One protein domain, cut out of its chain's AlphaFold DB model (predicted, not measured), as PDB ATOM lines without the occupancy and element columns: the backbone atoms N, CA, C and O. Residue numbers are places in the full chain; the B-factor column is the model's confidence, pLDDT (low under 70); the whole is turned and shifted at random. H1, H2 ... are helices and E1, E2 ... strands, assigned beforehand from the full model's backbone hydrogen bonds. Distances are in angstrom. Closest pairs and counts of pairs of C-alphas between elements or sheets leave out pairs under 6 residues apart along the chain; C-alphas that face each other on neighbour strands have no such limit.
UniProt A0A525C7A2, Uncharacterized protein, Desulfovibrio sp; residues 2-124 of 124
ATOM      1  N   SER A   2      24.365  13.471  82.990       46.72
ATOM      2  CA  SER A   2      24.263  12.146  83.602       46.72
ATOM      3  C   SER A   2      25.628  11.824  84.202       46.72
ATOM      4  O   SER A   2      26.579  11.652  83.444       46.72
ATOM      5  N   GLN A   3      25.759  11.819  85.532       55.47
ATOM      6  CA  GLN A   3      26.933  11.226  86.172       55.47
ATOM      7  C   GLN A   3      26.977   9.774  85.703       55.47
ATOM      8  O   GLN A   3      26.102   8.973  86.032       55.47
ATOM      9  N   GLN A   4      27.914   9.473  84.810       64.38
ATOM     10  CA  GLN A   4      28.094   8.128  84.303       64.38
ATOM     11  C   GLN A   4      28.622   7.302  85.472       64.38
ATOM     12  O   GLN A   4      29.636   7.656  86.063       64.38
ATOM     13  N   PHE A   5      27.880   6.265  85.857       75.56
ATOM     14  CA  PHE A   5      28.268   5.370  86.939       75.56
ATOM     15  C   PHE A   5      29.643   4.768  86.636       75.56
ATOM     16  O   PHE A   5      29.771   3.916  85.753       75.56
ATOM     17  N   ASP A   6      30.663   5.216  87.367       85.50
ATOM     18  CA  ASP A   6      32.016   4.692  87.252       85.50
ATOM     19  C   ASP A   6      32.253   3.646  88.339       85.50
ATOM     20  O   ASP A   6      32.541   3.936  89.502       85.50
ATOM     21  N   ARG A   7      32.095   2.377  87.956       84.19
ATOM     22  CA  ARG A   7      32.243   1.249  88.881       84.19
ATOM     23  C   ARG A   7      33.632   1.206  89.524       84.19
ATOM     24  O   ARG A   7      33.764   0.708  90.641       84.19
ATOM     25  N   HIS A   8      34.667   1.684  88.834       88.00
ATOM     26  CA  HIS A   8      36.028   1.674  89.363       88.00
ATOM     27  C   HIS A   8      36.193   2.717  90.467       88.00
ATOM     28  O   HIS A   8      36.756   2.399  91.516       88.00
ATOM     29  N   GLU A   9      35.652   3.917  90.273       89.12
ATOM     30  CA  GLU A   9      35.636   4.981  91.274       89.12
ATOM     31  C   GLU A   9      34.806   4.597  92.505       89.12
ATOM     32  O   GLU A   9      35.281   4.741  93.638       89.12
ATOM     33  N   VAL A  10      33.621   4.008  92.298       90.81
ATOM     34  CA  VAL A  10      32.782   3.484  93.389       90.81
ATOM     35  C   VAL A  10      33.542   2.423  94.178       90.81
ATOM     36  O   VAL A  10      33.683   2.550  95.392       90.81
ATOM     37  N   ASN A  11      34.104   1.411  93.511       91.88
ATOM     38  CA  ASN A  11      34.845   0.347  94.192       91.88
ATOM     39  C   ASN A  11      36.056   0.889  94.959       91.88
ATOM     40  O   ASN A  11      36.320   0.450  96.075       91.88
ATOM     41  N   ARG A  12      36.791   1.854  94.393       91.88
ATOM     42  CA  ARG A  12      37.947   2.467  95.063       91.88
ATOM     43  C   ARG A  12      37.532   3.209  96.331       91.88
ATOM     44  O   ARG A  12      38.192   3.086  97.363       91.88
ATOM     45  N   THR A  13      36.434   3.951  96.253       92.38
ATOM     46  CA  THR A  13      35.901   4.720  97.379       92.38
ATOM     47  C   THR A  13      35.380   3.794  98.471       92.38
ATOM     48  O   THR A  13      35.793   3.913  99.622       92.38
ATOM     49  N   VAL A  14      34.566   2.801  98.108       92.56
ATOM     50  CA  VAL A  14      34.039   1.796  99.042       92.56
ATOM     51  C   VAL A  14      35.176   1.028  99.709       92.56
ATOM     52  O   VAL A  14      35.184   0.890 100.926       92.56
ATOM     53  N   ASN A  15      36.181   0.590  98.946       93.44
ATOM     54  CA  ASN A  15      37.356  -0.075  99.504       93.44
ATOM     55  C   ASN A  15      38.085   0.809 100.529       93.44
ATOM     56  O   ASN A  15      38.450   0.327 101.597       93.44
ATOM     57  N   THR A  16      38.228   2.104 100.241       93.56
ATOM     58  CA  THR A  16      38.858   3.061 101.160       93.56
ATOM     59  C   THR A  16      38.084   3.171 102.475       93.56
ATOM     60  O   THR A  16      38.696   3.122 103.541       93.56
ATOM     61  N   VAL A  17      36.755   3.280 102.412       93.81
ATOM     62  CA  VAL A  17      35.882   3.337 103.598       93.81
ATOM     63  C   VAL A  17      35.987   2.045 104.417       93.81
ATOM     64  O   VAL A  17      36.241   2.087 105.618       93.81
ATOM     65  N   LEU A  18      35.897   0.876 103.771       92.94
ATOM     66  CA  LEU A  18      36.002  -0.419 104.458       92.94
ATOM     67  C   LEU A  18      37.345  -0.581 105.189       92.94
ATOM     68  O   LEU A  18      37.369  -1.003 106.345       92.94
ATOM     69  N   VAL A  19      38.456  -0.198 104.553       92.56
ATOM     70  CA  VAL A  19      39.793  -0.266 105.165       92.56
ATOM     71  C   VAL A  19      39.918   0.687 106.358       92.56
ATOM     72  O   VAL A  19      40.478   0.302 107.380       92.56
ATOM     73  N   ARG A  20      39.367   1.905 106.274       92.00
ATOM     74  CA  ARG A  20      39.383   2.881 107.384       92.00
ATOM     75  C   ARG A  20      38.645   2.388 108.623       92.00
ATOM     76  O   ARG A  20      39.081   2.656 109.737       92.00
ATOM     77  N   HIS A  21      37.559   1.646 108.425       91.56
ATOM     78  CA  HIS A  21      36.792   1.031 109.507       91.56
ATOM     79  C   HIS A  21      37.363  -0.317 109.975       91.56
ATOM     80  O   HIS A  21      36.738  -0.987 110.801       91.56
ATOM     81  N   PHE A  22      38.550  -0.704 109.488       91.69
ATOM     82  CA  PHE A  22      39.215  -1.970 109.805       91.69
ATOM     83  C   PHE A  22      38.361  -3.191 109.457       91.69
ATOM     84  O   PHE A  22      38.359  -4.176 110.184       91.69
ATOM     85  N   VAL A  23      37.594  -3.137 108.369       92.62
ATOM     86  CA  VAL A  23      36.762  -4.265 107.941       92.62
ATOM     87  C   VAL A  23      37.636  -5.390 107.387       92.62
ATOM     88  O   VAL A  23      38.450  -5.175 106.488       92.62
ATOM     89  N   ASP A  24      37.404  -6.614 107.857       91.44
ATOM     90  CA  ASP A  24      37.998  -7.822 107.289       91.44
ATOM     91  C   ASP A  24      37.397  -8.111 105.899       91.44
ATOM     92  O   ASP A  24      36.325  -8.703 105.737       91.44
ATOM     93  N   MET A  25      38.118  -7.684 104.863       90.31
ATOM     94  CA  MET A  25      37.721  -7.872 103.466       90.31
ATOM     95  C   MET A  25      37.928  -9.307 102.952       90.31
ATOM     96  O   MET A  25      37.595  -9.593 101.803       90.31
ATOM     97  N   SER A  26      38.486 -10.220 103.759       90.88
ATOM     98  CA  SER A  26      38.580 -11.640 103.391       90.88
ATOM     99  C   SER A  26      37.246 -12.362 103.599       90.88
ATOM    100  O   SER A  26      36.935 -13.320 102.882       90.88
ATOM    101  N   ARG A  27      36.442 -11.876 104.555       90.31
ATOM    102  CA  ARG A  27      35.145 -12.448 104.938       90.31
ATOM    103  C   ARG A  27      33.944 -11.641 104.459       90.31
ATOM    104  O   ARG A  27      32.862 -12.211 104.303       90.31
ATOM    105  N   LEU A  28      34.135 -10.352 104.188       93.44
ATOM    106  CA  LEU A  28      33.114  -9.495 103.600       93.44
ATOM    107  C   LEU A  28      33.284  -9.404 102.080       93.44
ATOM    108  O   LEU A  28      34.355  -9.077 101.570       93.44
ATOM    109  N   ARG A  29      32.197  -9.632 101.345       94.12
ATOM    110  CA  ARG A  29      32.113  -9.404  99.900       94.12
ATOM    111  C   ARG A  29      31.188  -8.232  99.625       94.12
ATOM    112  O   ARG A  29      30.200  -8.032 100.324       94.12
ATOM    113  N   TYR A  30      31.488  -7.472  98.578       94.06
ATOM    114  CA  TYR A  30      30.590  -6.427  98.107       94.06
ATOM    115  C   TYR A  30      30.544  -6.365  96.583       94.06
ATOM    116  O   TYR A  30      31.473  -6.785  95.887       94.06
ATOM    117  N   SER A  31      29.447  -5.835  96.057       91.50
ATOM    118  CA  SER A  31      29.263  -5.580  94.635       91.50
ATOM    119  C   SER A  31      28.500  -4.276  94.421       91.50
ATOM    120  O   SER A  31      27.542  -3.964  95.121       91.50
ATOM    121  N   ALA A  32      28.955  -3.489  93.447       89.81
ATOM    122  CA  ALA A  32      28.328  -2.230  93.072       89.81
ATOM    123  C   ALA A  32      27.583  -2.376  91.742       89.81
ATOM    124  O   ALA A  32      28.159  -2.818  90.741       89.81
ATOM    125  N   SER A  33      26.326  -1.948  91.750       87.50
ATOM    126  CA  SER A  33      25.455  -1.749  90.594       87.50
ATOM    127  C   SER A  33      25.106  -0.258  90.473       87.50
ATOM    128  O   SER A  33      25.242   0.468  91.459       87.50
ATOM    129  N   PRO A  34      24.606   0.218  89.315       85.50
ATOM    130  CA  PRO A  34      24.341   1.643  89.080       85.50
ATOM    131  C   PRO A  34      23.450   2.344  90.112       85.50
ATOM    132  O   PRO A  34      23.515   3.559  90.246       85.50
ATOM    133  N   SER A  35      22.612   1.592  90.825       88.31
ATOM    134  CA  SER A  35      21.658   2.102  91.813       88.31
ATOM    135  C   SER A  35      21.899   1.600  93.238       88.31
ATOM    136  O   SER A  35      21.251   2.089  94.164       88.31
ATOM    137  N   THR A  36      22.754   0.588  93.416       91.06
ATOM    138  CA  THR A  36      22.785  -0.216  94.644       91.06
ATOM    139  C   THR A  36      24.183  -0.745  94.930       91.06
ATOM    140  O   THR A  36      24.833  -1.306  94.047       91.06
ATOM    141  N   LEU A  37      24.616  -0.618  96.180       92.94
ATOM    142  CA  LEU A  37      25.809  -1.244  96.726       92.94
ATOM    143  C   LEU A  37      25.381  -2.376  97.661       92.94
ATOM    144  O   LEU A  37      24.716  -2.153  98.672       92.94
ATOM    145  N   TYR A  38      25.739  -3.596  97.290       94.69
ATOM    146  CA  TYR A  38      25.340  -4.802  97.993       94.69
ATOM    147  C   TYR A  38      26.526  -5.370  98.767       94.69
ATOM    148  O   TYR A  38      27.602  -5.551  98.198       94.69
ATOM    149  N   PHE A  39      26.317  -5.676 100.042       95.38
ATOM    150  CA  PHE A  39      27.297  -6.277 100.939       95.38
ATOM    151  C   PHE A  39      26.789  -7.626 101.429       95.38
ATOM    152  O   PHE A  39      25.640  -7.731 101.856       95.38
ATOM    153  N   SER A  40      27.643  -8.643 101.422       94.81
ATOM    154  CA  SER A  40      27.309  -9.970 101.933       94.81
ATOM    155  C   SER A  40      28.495 -10.682 102.575       94.81
ATOM    156  O   SER A  40      29.656 -10.344 102.336       94.81
ATOM    157  N   GLY A  41      28.198 -11.685 103.401       93.56
ATOM    158  CA  GLY A  41      29.196 -12.469 104.133       93.56
ATOM    159  C   GLY A  41      29.292 -12.062 105.599       93.56
ATOM    160  O   GLY A  41      28.300 -11.662 106.208       93.56
ATOM    161  N   HIS A  42      30.481 -12.153 106.183       92.06
ATOM    162  CA  HIS A  42      30.673 -11.956 107.618       92.06
ATOM    163  C   HIS A  42      31.401 -10.641 107.903       92.06
ATOM    164  O   HIS A  42      32.512 -10.422 107.424       92.06
ATOM    165  N   LEU A  43      30.784  -9.772 108.708       92.44
ATOM    166  CA  LEU A  43      31.351  -8.475 109.077       92.44
ATOM    167  C   LEU A  43      32.150  -8.588 110.382       92.44
ATOM    168  O   LEU A  43      31.570  -8.701 111.460       92.44
ATOM    169  N   SER A  44      33.475  -8.531 110.292       91.31
ATOM    170  CA  SER A  44      34.400  -8.569 111.435       91.31
ATOM    171  C   SER A  44      35.505  -7.530 111.282       91.31
ATOM    172  O   SER A  44      35.766  -7.080 110.163       91.31
ATOM    173  N   ARG A  45      36.149  -7.142 112.390       90.06
ATOM    174  CA  ARG A  45      37.314  -6.249 112.353       90.06
ATOM    175  C   ARG A  45      38.617  -7.022 112.137       90.06
ATOM    176  O   ARG A  45      38.820  -8.062 112.761       90.06
ATOM    177  N   ASP A  46      39.509  -6.469 111.322       83.00
ATOM    178  CA  ASP A  46      40.900  -6.897 111.144       83.00
ATOM    179  C   ASP A  46      41.834  -6.092 112.079       83.00
ATOM    180  O   ASP A  46      41.666  -4.873 112.185       83.00
ATOM    181  N   PRO A  47      42.806  -6.708 112.787       69.25
ATOM    182  CA  PRO A  47      43.163  -8.137 112.792       69.25
ATOM    183  C   PRO A  47      42.379  -8.999 113.804       69.25
ATOM    184  O   PRO A  47      42.451 -10.229 113.774       69.25
ATOM    185  N   SER A  48      41.657  -8.394 114.747       67.69
ATOM    186  CA  SER A  48      40.725  -9.117 115.618       67.69
ATOM    187  C   SER A  48      39.791  -8.156 116.333       67.69
ATOM    188  O   SER A  48      40.236  -7.246 117.030       67.69
ATOM    189  N   GLY A  49      38.493  -8.393 116.193       79.62
ATOM    190  CA  GLY A  49      37.460  -7.687 116.932       79.62
ATOM    191  C   GLY A  49      36.076  -7.914 116.344       79.62
ATOM    192  O   GLY A  49      35.913  -8.273 115.174       79.62
ATOM    193  N   ASP A  50      35.068  -7.662 117.167       84.44
ATOM    194  CA  ASP A  50      33.690  -7.534 116.722       84.44
ATOM    195  C   ASP A  50      33.375  -6.060 116.449       84.44
ATOM    196  O   ASP A  50      33.900  -5.150 117.096       84.44
ATOM    197  N   PHE A  51      32.488  -5.832 115.488       89.38
ATOM    198  CA  PHE A  51      31.832  -4.542 115.341       89.38
ATOM    199  C   PHE A  51      30.824  -4.340 116.481       89.38
ATOM    200  O   PHE A  51      30.206  -5.293 116.957       89.38
ATOM    201  N   THR A  52      30.632  -3.103 116.921       89.25
ATOM    202  CA  THR A  52      29.456  -2.721 117.714       89.25
ATOM    203  C   THR A  52      28.360  -2.168 116.793       89.25
ATOM    204  O   THR A  52      28.662  -1.774 115.663       89.25
ATOM    205  N   PRO A  53      27.090  -2.093 117.238       88.25
ATOM    206  CA  PRO A  53      26.037  -1.426 116.466       88.25
ATOM    207  C   PRO A  53      26.422   0.005 116.067       88.25
ATOM    208  O   PRO A  53      26.202   0.402 114.926       88.25
ATOM    209  N   GLN A  54      27.084   0.730 116.975       87.75
ATOM    210  CA  GLN A  54      27.597   2.077 116.737       87.75
ATOM    211  C   GLN A  54      28.646   2.106 115.618       87.75
ATOM    212  O   GLN A  54      28.579   2.941 114.721       87.75
ATOM    213  N   ASP A  55      29.602   1.174 115.637       91.06
ATOM    214  CA  ASP A  55      30.640   1.091 114.602       91.06
ATOM    215  C   ASP A  55      30.045   0.836 113.211       91.06
ATOM    216  O   ASP A  55      30.523   1.378 112.213       91.06
ATOM    217  N   ILE A  56      28.999   0.009 113.148       91.50
ATOM    218  CA  ILE A  56      28.274  -0.301 111.911       91.50
ATOM    219  C   ILE A  56      27.498   0.925 111.440       91.50
ATOM    220  O   ILE A  56      27.516   1.224 110.251       91.50
ATOM    221  N   PHE A  57      26.866   1.661 112.352       90.62
ATOM    222  CA  PHE A  57      26.171   2.897 112.010       90.62
ATOM    223  C   PHE A  57      27.129   3.935 111.416       90.62
ATOM    224  O   PHE A  57      26.862   4.483 110.349       90.62
ATOM    225  N   LEU A  58      28.292   4.144 112.041       91.12
ATOM    226  CA  LEU A  58      29.319   5.052 111.523       91.12
ATOM    227  C   LEU A  58      29.812   4.627 110.134       91.12
ATOM    228  O   LEU A  58      29.980   5.478 109.261       91.12
ATOM    229  N   LEU A  59      29.999   3.321 109.915       92.75
ATOM    230  CA  LEU A  59      30.359   2.769 108.607       92.75
ATOM    231  C   LEU A  59      29.285   3.073 107.552       92.75
ATOM    232  O   LEU A  59      29.607   3.520 106.453       92.75
ATOM    233  N   ILE A  60      28.014   2.829 107.876       92.38
ATOM    234  CA  ILE A  60      26.885   3.084 106.976       92.38
ATOM    235  C   ILE A  60      26.797   4.574 106.643       92.38
ATOM    236  O   ILE A  60      26.742   4.937 105.471       92.38
ATOM    237  N   GLN A  61      26.887   5.439 107.652       90.69
ATOM    238  CA  GLN A  61      26.847   6.884 107.469       90.69
ATOM    239  C   GLN A  61      28.003   7.375 106.582       90.69
ATOM    240  O   GLN A  61      27.804   8.225 105.714       90.69
ATOM    241  N   GLU A  62      29.220   6.845 106.748       91.62
ATOM    242  CA  GLU A  62      30.349   7.194 105.876       91.62
ATOM    243  C   GLU A  62      30.122   6.729 104.425       91.62
ATOM    244  O   GLU A  62      30.480   7.451 103.489       91.62
ATOM    245  N   LEU A  63      29.476   5.576 104.215       91.19
ATOM    246  CA  LEU A  63      29.087   5.089 102.886       91.19
ATOM    247  C   LEU A  63      27.984   5.949 102.242       91.19
ATOM    248  O   LEU A  63      28.055   6.222 101.044       91.19
ATOM    249  N   GLU A  64      26.996   6.413 103.008       89.56
ATOM    250  CA  GLU A  64      25.906   7.265 102.503       89.56
ATOM    251  C   GLU A  64      26.367   8.688 102.167       89.56
ATOM    252  O   GLU A  64      25.846   9.313 101.242       89.56
ATOM    253  N   ARG A  65      27.399   9.189 102.856       89.50
ATOM    254  CA  ARG A  65      28.012  10.499 102.568       89.50
ATOM    255  C   ARG A  65      28.796  10.531 101.253       89.50
ATOM    256  O   ARG A  65      29.235  11.607 100.840       89.50
ATOM    257  N   GLN A  66      28.982   9.390 100.591       87.44
ATOM    258  CA  GLN A  66      29.667   9.329  99.302       87.44
ATOM    259  C   GLN A  66      28.816   9.952  98.179       87.44
ATOM    260  O   GLN A  66      27.588   9.846  98.178       87.44
ATOM    261  N   PRO A  67      29.444  10.571  97.163       81.62
ATOM    262  CA  PRO A  67      28.738  11.363  96.150       81.62
ATOM    263  C   PRO A  67      27.805  10.552  95.233       81.62
ATOM    264  O   PRO A  67      27.010  11.141  94.502       81.62
ATOM    265  N   PHE A  68      27.876   9.219  95.266       81.56
ATOM    266  CA  PHE A  68      27.212   8.328  94.311       81.56
ATOM    267  C   PHE A  68      25.718   8.080  94.588       81.56
ATOM    268  O   PHE A  68      25.052   7.503  93.733       81.56
ATOM    269  N   ARG A  69      25.188   8.485  95.758       81.38
ATOM    270  CA  ARG A  69      23.781   8.274  96.190       81.38
ATOM    271  C   ARG A  69      23.230   6.870  95.875       81.38
ATOM    272  O   ARG A  69      22.129   6.723  95.345       81.38
ATOM    273  N   LEU A  70      24.016   5.834  96.164       87.38
ATOM    274  CA  LEU A  70      23.617   4.443  95.944       87.38
ATOM    275  C   LEU A  70      22.812   3.931  97.136       87.38
ATOM    276  O   LEU A  70      23.139   4.231  98.280       87.38
ATOM    277  N   HIS A  71      21.806   3.096  96.875       90.62
ATOM    278  CA  HIS A  71      21.116   2.376  97.942       90.62
ATOM    279  C   HIS A  71      22.041   1.319  98.535       90.62
ATOM    280  O   HIS A  71      22.651   0.547  97.794       90.62
ATOM    281  N   LEU A  72      22.119   1.244  99.858       92.88
ATOM    282  CA  LEU A  72      22.905   0.224 100.537       92.88
ATOM    283  C   LEU A  72      22.026  -0.991 100.832       92.88
ATOM    284  O   LEU A  72      20.855  -0.869 101.187       92.88
ATOM    285  N   THR A  73      22.567  -2.189 100.656       94.31
ATOM    286  CA  THR A  73      21.878  -3.434 101.008       94.31
ATOM    287  C   THR A  73      22.858  -4.374 101.681       94.31
ATOM    288  O   THR A  73      23.957  -4.592 101.178       94.31
ATOM    289  N   PHE A  74      22.447  -4.933 102.816       94.19
ATOM    290  CA  PHE A  74      23.293  -5.747 103.678       94.19
ATOM    291  C   PHE A  74      22.677  -7.128 103.890       94.19
ATOM    292  O   PHE A  74      21.616  -7.271 104.497       94.19
ATOM    293  N   GLU A  75      23.382  -8.158 103.443       93.56
ATOM    294  CA  GLU A  75      23.072  -9.564 103.680       93.56
ATOM    295  C   GLU A  75      24.210 -10.205 104.481       93.56
ATOM    296  O   GLU A  75      24.988 -11.027 103.997       93.56
ATOM    297  N   LEU A  76      24.353  -9.751 105.727       93.81
ATOM    298  CA  LEU A  76      25.431 -10.187 106.609       93.81
ATOM    299  C   LEU A  76      25.035 -11.444 107.385       93.81
ATOM    300  O   LEU A  76      23.892 -11.589 107.815       93.81
ATOM    301  N   GLU A  77      25.977 -12.347 107.619       92.56
ATOM    302  CA  GLU A  77      25.742 -13.602 108.342       92.56
ATOM    303  C   GLU A  77      25.584 -13.375 109.853       92.56
ATOM    304  O   GLU A  77      24.791 -14.042 110.514       92.56
ATOM    305  N   ASN A  78      26.310 -12.399 110.400       92.00
ATOM    306  CA  ASN A  78      26.395 -12.108 111.832       92.00
ATOM    307  C   ASN A  78      25.678 -10.817 112.266       92.00
ATOM    308  O   ASN A  78      25.544 -10.580 113.466       92.00
ATOM    309  N   TRP A  79      25.168 -10.016 111.326       93.25
ATOM    310  CA  TRP A  79      24.444  -8.771 111.606       93.25
ATOM    311  C   TRP A  79      23.165  -8.652 110.781       93.25
ATOM    312  O   TRP A  79      23.073  -9.121 109.648       93.25
ATOM    313  N   SER A  80      22.154  -8.030 111.374       92.25
ATOM    314  CA  SER A  80      20.929  -7.597 110.715       92.25
ATOM    315  C   SER A  80      20.986  -6.085 110.602       92.25
ATOM    316  O   SER A  80      21.020  -5.404 111.623       92.25
ATOM    317  N   VAL A  81      21.025  -5.582 109.371       93.31
ATOM    318  CA  VAL A  81      21.090  -4.153 109.060       93.31
ATOM    319  C   VAL A  81      19.952  -3.856 108.097       93.31
ATOM    320  O   VAL A  81      19.950  -4.346 106.968       93.31
ATOM    321  N   THR A  82      18.957  -3.103 108.556       91.25
ATOM    322  CA  THR A  82      17.747  -2.810 107.777       91.25
ATOM    323  C   THR A  82      17.379  -1.336 107.888       91.25
ATOM    324  O   THR A  82      17.479  -0.793 108.990       91.25
ATOM    325  N   PRO A  83      16.919  -0.693 106.802       88.25
ATOM    326  CA  PRO A  83      16.433   0.679 106.872       88.25
ATOM    327  C   PRO A  83      15.175   0.758 107.750       88.25
ATOM    328  O   PRO A  83      14.312  -0.120 107.683       88.25
ATOM    329  N   ASP A  84      15.072   1.808 108.559       87.19
ATOM    330  CA  ASP A  84      13.967   2.054 109.489       87.19
ATOM    331  C   ASP A  84      13.633   3.550 109.503       87.19
ATOM    332  O   ASP A  84      14.322   4.348 110.128       87.19
ATOM    333  N   GLY A  85      12.603   3.950 108.751       76.75
ATOM    334  CA  GLY A  85      12.004   5.289 108.850       76.75
ATOM    335  C   GLY A  85      12.899   6.499 108.538       76.75
ATOM    336  O   GLY A  85      12.476   7.615 108.814       76.75
ATOM    337  N   GLY A  86      14.087   6.310 107.960       79.06
ATOM    338  CA  GLY A  86      15.078   7.373 107.730       79.06
ATOM    339  C   GLY A  86      16.436   7.082 108.366       79.06
ATOM    340  O   GLY A  86      17.428   7.644 107.932       79.06
ATOM    341  N   SER A  87      16.499   6.136 109.303       84.44
ATOM    342  CA  SER A  87      17.738   5.657 109.917       84.44
ATOM    343  C   SER A  87      17.963   4.166 109.630       84.44
ATOM    344  O   SER A  87      17.299   3.554 108.783       84.44
ATOM    345  N   TRP A  88      18.921   3.565 110.335       89.38
ATOM    346  CA  TRP A  88      19.290   2.160 110.199       89.38
ATOM    347  C   TRP A  88      19.085   1.414 111.509       89.38
ATOM    348  O   TRP A  88      19.638   1.772 112.547       89.38
ATOM    349  N   ARG A  89      18.344   0.309 111.449       91.19
ATOM    350  CA  ARG A  89      18.254  -0.649 112.548       91.19
ATOM    351  C   ARG A  89      19.378  -1.666 112.419       91.19
ATOM    352  O   ARG A  89      19.439  -2.395 111.426       91.19
ATOM    353  N   VAL A  90      20.231  -1.729 113.437       91.69
ATOM    354  CA  VAL A  90      21.385  -2.632 113.492       91.69
ATOM    355  C   VAL A  90      21.281  -3.543 114.713       91.69
ATOM    356  O   VAL A  90      21.336  -3.081 115.849       91.69
ATOM    357  N   SER A  91      21.199  -4.852 114.478       90.44
ATOM    358  CA  SER A  91      21.151  -5.870 115.535       90.44
ATOM    359  C   SER A  91      22.095  -7.026 115.224       90.44
ATOM    360  O   SER A  91      22.233  -7.439 114.070       90.44
ATOM    361  N   LYS A  92      22.738  -7.596 116.246       89.69
ATOM    362  CA  LYS A  92      23.597  -8.773 116.068       89.69
ATOM    363  C   LYS A  92      22.725  -9.997 115.798       89.69
ATOM    364  O   LYS A  92      21.816 -10.295 116.571       89.69
ATOM    365  N   LYS A  93      22.995 -10.731 114.717       88.88
ATOM    366  CA  LYS A  93      22.324 -12.014 114.483       88.88
ATOM    367  C   LYS A  93      22.853 -13.003 115.506       88.88
ATOM    368  O   LYS A  93      24.064 -13.145 115.685       88.88
ATOM    369  N   ARG A  94      21.945 -13.711 116.173       73.69
ATOM    370  CA  ARG A  94      22.350 -14.882 116.942       73.69
ATOM    371  C   ARG A  94      22.995 -15.858 115.971       73.69
ATOM    372  O   ARG A  94      22.401 -16.179 114.941       73.69
ATOM    373  N   ALA A  95      24.188 -16.341 116.312       61.00
ATOM    374  CA  ALA A  95      24.649 -17.590 115.735       61.00
ATOM    375  C   ALA A  95      23.506 -18.586 115.947       61.00
ATOM    376  O   ALA A  95      22.994 -18.680 117.064       61.00
ATOM    377  N   LEU A  96      23.053 -19.249 114.884       52.31
ATOM    378  CA  LEU A  96      22.079 -20.334 114.974       52.31
ATOM    379  C   LEU A  96      22.731 -21.507 115.722       52.31
ATOM    380  O   LEU A  96      23.041 -22.546 115.153       52.31
ATOM    381  N   ALA A  97      22.972 -21.332 117.018       44.97
ATOM    382  CA  ALA A  97      22.940 -22.416 117.959       44.97
ATOM    383  C   ALA A  97      21.463 -22.781 118.060       44.97
ATOM    384  O   ALA A  97      20.634 -21.992 118.521       44.97
ATOM    385  N   SER A  98      21.118 -23.961 117.558       47.53
ATOM    386  CA  SER A  98      19.893 -24.641 117.941       47.53
ATOM    387  C   SER A  98      19.655 -24.432 119.442       47.53
ATOM    388  O   SER A  98      20.557 -24.704 120.234       47.53
ATOM    389  N   SER A  99      18.433 -24.022 119.803       44.78
ATOM    390  CA  SER A  99      17.853 -23.907 121.161       44.78
ATOM    391  C   SER A  99      17.774 -22.493 121.767       44.78
ATOM    392  O   SER A  99      18.746 -21.962 122.283       44.78
ATOM    393  N   GLY A 100      16.541 -21.974 121.832       40.75
ATOM    394  CA  GLY A 100      15.958 -21.475 123.087       40.75
ATOM    395  C   GLY A 100      16.254 -20.041 123.543       40.75
ATOM    396  O   GLY A 100      17.205 -19.815 124.273       40.75
ATOM    397  N   GLY A 101      15.306 -19.137 123.260       45.75
ATOM    398  CA  GLY A 101      14.801 -18.143 124.224       45.75
ATOM    399  C   GLY A 101      15.641 -16.897 124.532       45.75
ATOM    400  O   GLY A 101      16.843 -16.847 124.326       45.75
ATOM    401  N   GLU A 102      14.952 -15.895 125.074       43.06
ATOM    402  CA  GLU A 102      15.434 -14.602 125.585       43.06
ATOM    403  C   GLU A 102      15.446 -13.447 124.567       43.06
ATOM    404  O   GLU A 102      15.844 -13.591 123.420       43.06
ATOM    405  N   TYR A 103      14.925 -12.307 124.996       43.69
ATOM    406  CA  TYR A 103      14.434 -11.165 124.223       43.69
ATOM    407  C   TYR A 103      15.537 -10.126 123.962       43.69
ATOM    408  O   TYR A 103      16.463  -9.953 124.750       43.69
ATOM    409  N   ASP A 104      15.424  -9.473 122.805       46.72
ATOM    410  CA  ASP A 104      16.443  -8.671 122.123       46.72
ATOM    411  C   ASP A 104      16.470  -7.213 122.615       46.72
ATOM    412  O   ASP A 104      15.429  -6.555 122.685       46.72
ATOM    413  N   LYS A 105      17.663  -6.689 122.926       46.00
ATOM    414  CA  LYS A 105      17.875  -5.244 123.085       46.00
ATOM    415  C   LYS A 105      18.061  -4.640 121.693       46.00
ATOM    416  O   LYS A 105      19.183  -4.561 121.199       46.00
ATOM    417  N   VAL A 106      16.961  -4.226 121.073       49.31
ATOM    418  CA  VAL A 106      16.989  -3.426 119.845       49.31
ATOM    419  C   VAL A 106      17.471  -2.025 120.217       49.31
ATOM    420  O   VAL A 106      16.787  -1.315 120.950       49.31
ATOM    421  N   LEU A 107      18.654  -1.633 119.745       51.91
ATOM    422  CA  LEU A 107      19.107  -0.244 119.804       51.91
ATOM    423  C   LEU A 107      18.630   0.443 118.524       51.91
ATOM    424  O   LEU A 107      19.137   0.167 117.436       51.91
ATOM    425  N   ILE A 108      17.605   1.280 118.654       51.03
ATOM    426  CA  ILE A 108      17.219   2.239 117.619       51.03
ATOM    427  C   ILE A 108      18.102   3.456 117.879       51.03
ATOM    428  O   ILE A 108      17.977   4.078 118.928       51.03
ATOM    429  N   ILE A 109      19.060   3.711 116.990       53.69
ATOM    430  CA  ILE A 109      19.934   4.883 117.073       53.69
ATOM    431  C   ILE A 109      19.356   5.889 116.083       53.69
ATOM    432  O   ILE A 109      19.445   5.689 114.870       53.69
ATOM    433  N   GLU A 110      18.681   6.900 116.617       51.97
ATOM    434  CA  GLU A 110      18.147   8.022 115.847       51.97
ATOM    435  C   GLU A 110      19.302   8.980 115.498       51.97
ATOM    436  O   GLU A 110      20.246   9.131 116.274       51.97
ATOM    437  N   GLU A 111      19.256   9.620 114.324       53.41
ATOM    438  CA  GLU A 111      20.316  10.531 113.839       53.41
ATOM    439  C   GLU A 111      20.653  11.685 114.809       53.41
ATOM    440  O   GLU A 111      21.760  12.221 114.754       53.41
ATOM    441  N   ASP A 112      19.740  12.041 115.718       51.38
ATOM    442  CA  ASP A 112      19.903  13.135 116.686       51.38
ATOM    443  C   ASP A 112      20.844  12.780 117.863       51.38
ATOM    444  O   ASP A 112      21.467  13.664 118.450       51.38
ATOM    445  N   ASP A 113      21.040  11.489 118.168       52.56
ATOM    446  CA  ASP A 113      21.826  11.029 119.333       52.56
ATOM    447  C   ASP A 113      23.355  11.127 119.121       52.56
ATOM    448  O   ASP A 113      24.148  11.013 120.057       52.56
ATOM    449  N   LEU A 114      23.810  11.352 117.884       52.84
ATOM    450  CA  LEU A 114      25.237  11.459 117.546       52.84
ATOM    451  C   LEU A 114      25.831  12.851 117.792       52.84
ATOM    452  O   LEU A 114      27.057  12.997 117.811       52.84
ATOM    453  N   ILE A 115      24.991  13.873 117.963       52.38
ATOM    454  CA  ILE A 115      25.442  15.265 118.088       52.38
ATOM    455  C   ILE A 115      25.945  15.562 119.512       52.38
ATOM    456  O   ILE A 115      26.860  16.370 119.678       52.38
ATOM    457  N   ASP A 116      25.446  14.856 120.529       50.09
ATOM    458  CA  ASP A 116      25.761  15.151 121.935       50.09
ATOM    459  C   ASP A 116      27.203  14.764 122.337       50.09
ATOM    460  O   ASP A 116      27.828  15.399 123.187       50.09
ATOM    461  N   MET A 117      27.807  13.780 121.657       53.53
ATOM    462  CA  MET A 117      29.148  13.292 122.011       53.53
ATOM    463  C   MET A 117      30.299  14.126 121.412       53.53
ATOM    464  O   MET A 117      31.444  13.984 121.845       53.53
ATOM    465  N   LEU A 118      30.028  15.026 120.454       50.56
ATOM    466  CA  LEU A 118      31.052  15.892 119.841       50.56
ATOM    467  C   LEU A 118      31.191  17.263 120.536       50.56
ATOM    468  O   LEU A 118      32.134  17.992 120.248       50.56
ATOM    469  N   LEU A 119      30.291  17.610 121.464       51.22
ATOM    470  CA  LEU A 119      30.271  18.914 122.147       51.22
ATOM    471  C   LEU A 119      30.860  18.898 123.569       51.22
ATOM    472  O   LEU A 119      30.927  19.941 124.208       51.22
ATOM    473  N   SER A 120      31.331  17.750 124.068       52.03
ATOM    474  CA  SER A 120      31.870  17.640 125.440       52.03
ATOM    475  C   SER A 120      33.391  17.823 125.559       52.03
ATOM    476  O   SER A 120      33.952  17.615 126.631       52.03
ATOM    477  N   THR A 121      34.096  18.199 124.490       58.44
ATOM    478  CA  THR A 121      35.504  18.631 124.577       58.44
ATOM    479  C   THR A 121      35.591  20.073 124.129       58.44
ATOM    480  O   THR A 121      35.986  20.315 123.003       58.44
ATOM    481  N   GLU A 122      35.143  20.995 124.978       58.59
ATOM    482  CA  GLU A 122      35.566  22.402 125.035       58.59
ATOM    483  C   GLU A 122      34.672  23.130 126.052       58.59
ATOM    484  O   GLU A 122      33.700  23.766 125.669       58.59
ATOM    485  N   ASP A 123      34.972  23.005 127.350       49.09
ATOM    486  CA  ASP A 123      34.868  24.129 128.297       49.09
ATOM    487  C   ASP A 123      35.569  23.784 129.629       49.09
ATOM    488  O   ASP A 123      35.236  22.780 130.260       49.09
ATOM    489  N   GLY A 124      36.514  24.637 130.047       46.16
ATOM    490  CA  GLY A 124      36.968  24.779 131.442       46.16
ATOM    491  C   GLY A 124      38.262  24.092 131.852       46.16
ATOM    492  O   GLY A 124      38.166  23.085 132.587       46.16
TER     493      GLY A 124
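What this domain is: This is residues 2 to 124 of the 124 residues of an uncharacterized protein of Desulfovibrio sp (UniProt A0A525C7A2). Two small sheets meet where E3 turns into E4, each with a helix packed on it: H1 over E1 in the sheet E1 E2 E3, and H2 on E5 of the hairpin E4 and E5, with part of H2 reaching H1. From this body stick out residues 97 to 103 and the tail, residues 115 to 124. The 123 printed residues, under half of them in named elements, hold three named helices and five named strands, in the order H1 E1 E2 H2 E3 E4 E5 H3, class mixed. The sheet E1 E2 E3, in that order, is mixed; E4 and E5 are antiparallel. The whole is only just compact, close to loose: radius of gyration of the C-alphas 16.2 A, spans 52 by 50 by 33 A.

How they stand to each other: H1, residues 7 to 20, is on the sheet of E1, residues 28 to 33, E2, residues 36 to 41, and E3, residues 71 to 76; its closest C-alphas to E1 are Arg 7 and Ala 32, 6.7 A. In the hairpin E1 and E2, look for N 31 and O 38 at 2.8 A; between parallel E2 and E3, N 39 and O 73 at 2.8 A. H2, residues 53 to 64, touches H1 at a shallow tilt of 28 degrees, opposite ways, closest C-alphas Val 17 and Leu 63, 7.1 A; E2, H2, E3 form a strand-helix-strand unit, two parallel strands with a helix between, its crossover right-handed. In the hairpin E4, residues 79 to 84, and E5, residues 87 to 92, find N 80 and O 91 at 2.8 A; the C-alphas of Pro 53 and Val 90 are H2's closest to E5, 5.7 A. H1 and H2 have every O i to N i+4 pair within hydrogen-bond range; H3, residues 111 to 114, is too short for one, with 0 of 1 O i to N i+3 pairs within range.

Where its parts are: Find C-alpha 7 at (32.243, 1.249, 88.881); from there H1 runs 19.9 A. H2 runs 16.4 A; E1, 17.0 A, and E5 ends at C-alpha 92, (23.597, -8.773, 116.068).

The domain as a whole: The C-alphas of Ser 98 and Gly 124, the two farthest apart, are 54.0 A apart. The printed part has no cut; the links E2 to H2 and E5 to H3 are long. Mean pLDDT of the printed part is 78.9, under 70 at residues 2 to 4, 47 to 48 and 95 to 124.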